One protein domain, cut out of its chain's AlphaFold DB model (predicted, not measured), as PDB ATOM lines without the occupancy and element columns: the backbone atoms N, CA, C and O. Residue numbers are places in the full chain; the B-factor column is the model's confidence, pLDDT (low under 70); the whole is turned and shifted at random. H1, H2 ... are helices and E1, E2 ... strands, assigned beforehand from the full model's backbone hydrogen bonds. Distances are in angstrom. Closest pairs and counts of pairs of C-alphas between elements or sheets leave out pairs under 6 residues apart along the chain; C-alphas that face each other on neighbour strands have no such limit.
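This is residues 2 to 47 of the 83 residues of an uncharacterized protein of Hymenobacter oligotrophus (UniProt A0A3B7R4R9). This is a small, loose, flat domain: a long hairpin of two strands, E2 and E3, paired over their full length, with the short strand E1 set slanting beside E2 to make a three-stranded sheet. The short helix H1 comes before the sheet in the chain and only grazes it, while the ends of the long axis are made by the link from E2 to E3 and by the last printed residues. The printed part has 46 residues, with one named helix and three named strands in the order H1, E1, E2, E3; the sheet order is E1, E2, E3, all antiparallel, and the class is mixed, helices and strands. The radius of gyration of the C-alphas is 12.1 A, and the C-alphas span 40 by 23 by 11 A.

Find C-alpha 3 at (139.829, 169.055, 177.967); from there H1 takes residues 3 to 8 and is 8.5 A from first to last C-alpha. After a tight link of 3 residues, look for E1, residues 12 to 14, which begins at C-alpha 12 at (144.241, 176.856, 174.925). A short link of 7 residues leads to E2, residues 22 to 28, 19.6 A long. Another short link of 7 residues leads to E3, residues 36 to 42, also 19.6 A long, which ends at C-alpha 42 at (144.970, 167.530, 188.151).

Start at the sheet, a meander, in which each strand is the antiparallel neighbour of the one before. E2 is its inner strand, and E1 and E3 are its edge strands. E2 and E3 form a hairpin at 161 degrees between their directions; look at N 25 and O 39, 2.8 A apart, and N 37 and O 27, 2.9 A apart, both within hydrogen-bond range. E1 and E2 form a hairpin at 135 degrees; N 12 and O 26 are 2.8 A apart, within hydrogen-bond range, and C-alphas 13 and 25 face each other at 4.5 A. H1 is on the sheet but only grazes it, with its residues 3 to 7. The closest C-alphas of H1 and E1 are those of Leu 7 and Arg 13, 7.5 A apart; those of H1 and E2 are Leu 6 and Tyr 25, 7.7 A apart. In H1 every O i to N i+4 pair is within hydrogen-bond range.

The two C-alphas farthest apart are those of Asp 33 and Gly 47, at 41.2 A. The printed part has no cut, and no link is long. The mean pLDDT of the printed part is 78.8; look for values under 70 at residues 19 to 20 and 30 to 34, where the model's confidence is low.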
ATOM      1  N   ASP A   2     137.961 166.791 180.983       73.19
ATOM      2  CA  ASP A   2     137.694 168.241 181.045       73.19
ATOM      3  C   ASP A   2     138.226 169.042 179.861       73.19
ATOM      4  O   ASP A   2     137.748 170.141 179.591       73.19
ATOM      5  N   ASP A   3     139.177 168.463 179.129       79.00
ATOM      6  CA  ASP A   3     139.829 169.055 177.967       79.00
ATOM      7  C   ASP A   3     138.804 169.602 176.964       79.00
ATOM      8  O   ASP A   3     138.855 170.776 176.615       79.00
ATOM      9  N   SER A   4     137.818 168.802 176.544       84.12
ATOM     10  CA  SER A   4     136.825 169.233 175.549       84.12
ATOM     11  C   SER A   4     135.980 170.416 176.025       84.12
ATOM     12  O   SER A   4     135.638 171.282 175.225       84.12
ATOM     13  N   TYR A   5     135.662 170.468 177.320       85.88
ATOM     14  CA  TYR A   5     134.880 171.556 177.900       85.88
ATOM     15  C   TYR A   5     135.698 172.851 177.994       85.88
ATOM     16  O   TYR A   5     135.239 173.906 177.561       85.88
ATOM     17  N   LEU A   6     136.932 172.774 178.498       87.19
ATOM     18  CA  LEU A   6     137.816 173.936 178.617       87.19
ATOM     19  C   LEU A   6     138.184 174.513 177.246       87.19
ATOM     20  O   LEU A   6     138.153 175.730 177.068       87.19
ATOM     21  N   LEU A   7     138.450 173.654 176.259       87.00
ATOM     22  CA  LEU A   7     138.678 174.081 174.876       87.00
ATOM     23  C   LEU A   7     137.433 174.766 174.285       87.00
ATOM     24  O   LEU A   7     137.560 175.793 173.625       87.00
ATOM     25  N   ALA A   8     136.223 174.262 174.567       87.56
ATOM     26  CA  ALA A   8     134.973 174.891 174.122       87.56
ATOM     27  C   ALA A   8     134.711 176.258 174.782       87.56
ATOM     28  O   ALA A   8     134.085 177.123 174.172       87.56
ATOM     29  N   LEU A   9     135.211 176.478 176.002       84.69
ATOM     30  CA  LEU A   9     135.209 177.796 176.647       84.69
ATOM     31  C   LEU A   9     136.227 178.772 176.037       84.69
ATOM     32  O   LEU A   9     136.195 179.953 176.372       84.69
ATOM     33  N   GLY A  10     137.115 178.305 175.154       87.06
ATOM     34  CA  GLY A  10     138.158 179.110 174.520       87.06
ATOM     35  C   GLY A  10     139.499 179.091 175.254       87.06
ATOM     36  O   GLY A  10     140.336 179.951 174.994       87.06
ATOM     37  N   PHE A  11     139.720 178.154 176.184       89.75
ATOM     38  CA  PHE A  11     141.069 177.920 176.695       89.75
ATOM     39  C   PHE A  11     141.924 177.249 175.626       89.75
ATOM     40  O   PHE A  11     141.467 176.389 174.878       89.75
ATOM     41  N   GLU A  12     143.205 177.567 175.645       90.06
ATOM     42  CA  GLU A  12     144.241 176.856 174.925       90.06
ATOM     43  C   GLU A  12     144.965 175.932 175.899       90.06
ATOM     44  O   GLU A  12     145.281 176.300 177.034       90.06
ATOM     45  N   ARG A  13     145.233 174.701 175.469       87.88
ATOM     46  CA  ARG A  13     146.024 173.775 176.273       87.88
ATOM     47  C   ARG A  13     147.485 174.201 176.226       87.88
ATOM     48  O   ARG A  13     148.097 174.211 175.161       87.88
ATOM     49  N   TRP A  14     148.060 174.482 177.389       85.06
ATOM     50  CA  TRP A  14     149.491 174.704 177.506       85.06
ATOM     51  C   TRP A  14     150.210 173.360 177.615       85.06
ATOM     52  O   TRP A  14     149.922 172.547 178.499       85.06
ATOM     53  N   VAL A  15     151.126 173.115 176.685       80.50
ATOM     54  CA  VAL A  15     151.938 171.899 176.637       80.50
ATOM     55  C   VAL A  15     153.320 172.234 177.185       80.50
ATOM     56  O   VAL A  15     153.952 173.188 176.743       80.50
ATOM     57  N   CYS A  16     153.760 171.459 178.172       75.56
ATOM     58  CA  CYS A  16     155.100 171.529 178.737       75.56
ATOM     59  C   CYS A  16     155.892 170.308 178.260       75.56
ATOM     60  O   CYS A  16     155.343 169.204 178.236       75.56
ATOM     61  N   ASP A  17     157.169 170.497 177.930       78.19
ATOM     62  CA  ASP A  17     158.070 169.407 177.519       78.19
ATOM     63  C   ASP A  17     158.362 168.423 178.663       78.19
ATOM     64  O   ASP A  17     158.785 167.289 178.440       78.19
ATOM     65  N   PHE A  18     158.103 168.835 179.906       76.56
ATOM     66  CA  PHE A  18     158.233 167.984 181.078       76.56
ATOM     67  C   PHE A  18     156.915 167.261 181.384       76.56
ATOM     68  O   PHE A  18     155.843 167.870 181.317       76.56
ATOM     69  N   PRO A  19     156.963 165.977 181.786       69.38
ATOM     70  CA  PRO A  19     155.769 165.224 182.142       69.38
ATOM     71  C   PRO A  19     155.154 165.778 183.433       69.38
ATOM     72  O   PRO A  19     155.522 165.397 184.543       69.38
ATOM     73  N   LEU A  20     154.186 166.683 183.287       68.38
ATOM     74  CA  LEU A  20     153.411 167.204 184.404       68.38
ATOM     75  C   LEU A  20     152.302 166.217 184.792       68.38
ATOM     76  O   LEU A  20     151.621 165.623 183.951       68.38
ATOM     77  N   GLN A  21     152.080 166.080 186.101       73.00
ATOM     78  CA  GLN A  21     150.932 165.342 186.647       73.00
ATOM     79  C   GLN A  21     149.604 166.104 186.476       73.00
ATOM     80  O   GLN A  21     148.533 165.568 186.770       73.00
ATOM     81  N   THR A  22     149.663 167.343 185.986       76.25
ATOM     82  CA  THR A  22     148.534 168.247 185.773       76.25
ATOM     83  C   THR A  22     148.488 168.689 184.311       76.25
ATOM     84  O   THR A  22     149.521 168.867 183.665       76.25
ATOM     85  N   ALA A  23     147.282 168.846 183.767       83.56
ATOM     86  CA  ALA A  23     147.087 169.544 182.503       83.56
ATOM     87  C   ALA A  23     146.955 171.042 182.791       83.56
ATOM     88  O   ALA A  23     146.278 171.430 183.746       83.56
ATOM     89  N   MET A  24     147.598 171.879 181.981       87.12
ATOM     90  CA  MET A  24     147.502 173.329 182.106       87.12
ATOM     91  C   MET A  24     146.760 173.933 180.924       87.12
ATOM     92  O   MET A  24     146.931 173.513 179.782       87.12
ATOM     93  N   TYR A  25     145.951 174.939 181.225       88.31
ATOM     94  CA  TYR A  25     145.118 175.655 180.278       88.31
ATOM     95  C   TYR A  25     145.326 177.150 180.459       88.31
ATOM     96  O   TYR A  25     145.403 177.630 181.590       88.31
ATOM     97  N   VAL A  26     145.409 177.882 179.354       88.00
ATOM     98  CA  VAL A  26     145.510 179.337 179.339       88.00
ATOM     99  C   VAL A  26     144.323 179.917 178.587       88.00
ATOM    100  O   VAL A  26     143.983 179.464 177.504       88.00
ATOM    101  N   TYR A  27     143.678 180.917 179.166       86.12
ATOM    102  CA  TYR A  27     142.623 181.677 178.516       86.12
ATOM    103  C   TYR A  27     143.085 183.114 178.333       86.12
ATOM    104  O   TYR A  27     143.414 183.801 179.308       86.12
ATOM    105  N   THR A  28     143.122 183.550 177.077       78.50
ATOM    106  CA  THR A  28     143.501 184.911 176.693       78.50
ATOM    107  C   THR A  28     142.234 185.713 176.451       78.50
ATOM    108  O   THR A  28     141.430 185.363 175.591       78.50
ATOM    109  N   TYR A  29     142.037 186.792 177.211       73.44
ATOM    110  CA  TYR A  29     140.822 187.591 177.078       73.44
ATOM    111  C   TYR A  29     140.993 188.685 176.008       73.44
ATOM    112  O   TYR A  29     141.865 189.541 176.170       73.44
ATOM    113  N   PRO A  30     140.149 188.729 174.954       64.88
ATOM    114  CA  PRO A  30     140.342 189.630 173.812       64.88
ATOM    115  C   PRO A  30     140.314 191.115 174.165       64.88
ATOM    116  O   PRO A  30     140.918 191.928 173.476       64.88
ATOM    117  N   ALA A  31     139.602 191.493 175.233       59.31
ATOM    118  CA  ALA A  31     139.416 192.900 175.563       59.31
ATOM    119  C   ALA A  31     140.719 193.609 175.966       59.31
ATOM    120  O   ALA A  31     140.709 194.838 176.054       59.31
ATOM    121  N   ARG A  32     141.811 192.871 176.249       61.09
ATOM    122  CA  ARG A  32     143.114 193.445 176.607       61.09
ATOM    123  C   ARG A  32     144.287 192.556 176.208       61.09
ATOM    124  O   ARG A  32     144.444 191.460 176.744       61.09
ATOM    125  N   ASP A  33     145.167 193.110 175.378       60.00
ATOM    126  CA  ASP A  33     146.478 192.534 175.084       60.00
ATOM    127  C   ASP A  33     147.243 192.259 176.389       60.00
ATOM    128  O   ASP A  33     147.613 193.171 177.129       60.00
ATOM    129  N   GLY A  34     147.436 190.974 176.697       65.88
ATOM    130  CA  GLY A  34     148.276 190.501 177.800       65.88
ATOM    131  C   GLY A  34     147.552 189.938 179.029       65.88
ATOM    132  O   GLY A  34     148.207 189.289 179.844       65.88
ATOM    133  N   ALA A  35     146.231 190.104 179.176       73.31
ATOM    134  CA  ALA A  35     145.505 189.488 180.292       73.31
ATOM    135  C   ALA A  35     145.304 187.981 180.049       73.31
ATOM    136  O   ALA A  35     144.613 187.580 179.111       73.31
ATOM    137  N   ARG A  36     145.898 187.146 180.912       78.94
ATOM    138  CA  ARG A  36     145.857 185.679 180.807       78.94
ATOM    139  C   ARG A  36     145.387 185.050 182.112       78.94
ATOM    140  O   ARG A  36     145.879 185.408 183.182       78.94
ATOM    141  N   LEU A  37     144.471 184.093 182.012       84.69
ATOM    142  CA  LEU A  37     144.058 183.240 183.122       84.69
ATOM    143  C   LEU A  37     144.634 181.841 182.916       84.69
ATOM    144  O   LEU A  37     144.401 181.231 181.878       84.69
ATOM    145  N   TYR A  38     145.362 181.335 183.909       85.56
ATOM    146  CA  TYR A  38     145.926 179.988 183.885       85.56
ATOM    147  C   TYR A  38     145.142 179.079 184.828       85.56
ATOM    148  O   TYR A  38     144.894 179.442 185.978       85.56
ATOM    149  N   ILE A  39     144.779 177.891 184.351       85.31
ATOM    150  CA  ILE A  39     144.102 176.856 185.133       85.31
ATOM    151  C   ILE A  39     144.927 175.576 185.061       85.31
ATOM    152  O   ILE A  39     145.285 175.116 183.977       85.31
ATOM    153  N   SER A  40     145.205 174.983 186.219       84.75
ATOM    154  CA  SER A  40     145.796 173.652 186.329       84.75
ATOM    155  C   SER A  40     144.727 172.644 186.744       84.75
ATOM    156  O   SER A  40     144.174 172.758 187.839       84.75
ATOM    157  N   VAL A  41     144.470 171.639 185.909       80.12
ATOM    158  CA  VAL A  41     143.552 170.539 186.225       80.12
ATOM    159  C   VAL A  41     144.373 169.289 186.555       80.12
ATOM    160  O   VAL A  41     145.113 168.792 185.696       80.12
ATOM    161  N   PRO A  42     144.305 168.774 187.795       74.88
ATOM    162  CA  PRO A  42     144.970 167.530 188.151       74.88
ATOM    163  C   PRO A  42     144.316 166.341 187.451       74.88
ATOM    164  O   PRO A  42     143.109 166.325 187.218       74.88
ATOM    165  N   ARG A  43     145.110 165.310 187.136       73.06
ATOM    166  CA  ARG A  43     144.537 164.065 186.619       73.06
ATOM    167  C   ARG A  43     143.662 163.413 187.699       73.06
ATOM    168  O   ARG A  43     144.114 163.306 188.843       73.06
ATOM    169  N   PRO A  44     142.449 162.948 187.355       71.12
ATOM    170  CA  PRO A  44     141.593 162.253 188.306       71.12
ATOM    171  C   PRO A  44     142.310 161.007 188.833       71.12
ATOM    172  O   PRO A  44     142.941 160.260 188.076       71.12
ATOM    173  N   LYS A  45     142.239 160.788 190.149       77.12
ATOM    174  CA  LYS A  45     142.798 159.582 190.775       77.12
ATOM    175  C   LYS A  45     141.981 158.358 190.357       77.12
ATOM    176  O   LYS A  45     140.800 158.461 190.027       77.12
ATOM    177  N   ARG A  46     142.594 157.173 190.405       76.94
ATOM    178  CA  ARG A  46     141.898 155.910 190.119       76.94
ATOM    179  C   ARG A  46     140.664 155.776 191.024       76.94
ATOM    180  O   ARG A  46     140.800 155.848 192.240       76.94
ATOM    181  N   GLY A  47     139.489 155.585 190.424       75.88
ATOM    182  CA  GLY A  47     138.211 155.477 191.142       75.88
ATOM    183  C   GLY A  47     137.492 156.807 191.402       75.88
ATOM    184  O   GLY A  47     136.402 156.793 191.961       75.88
TER     185      GLY A  47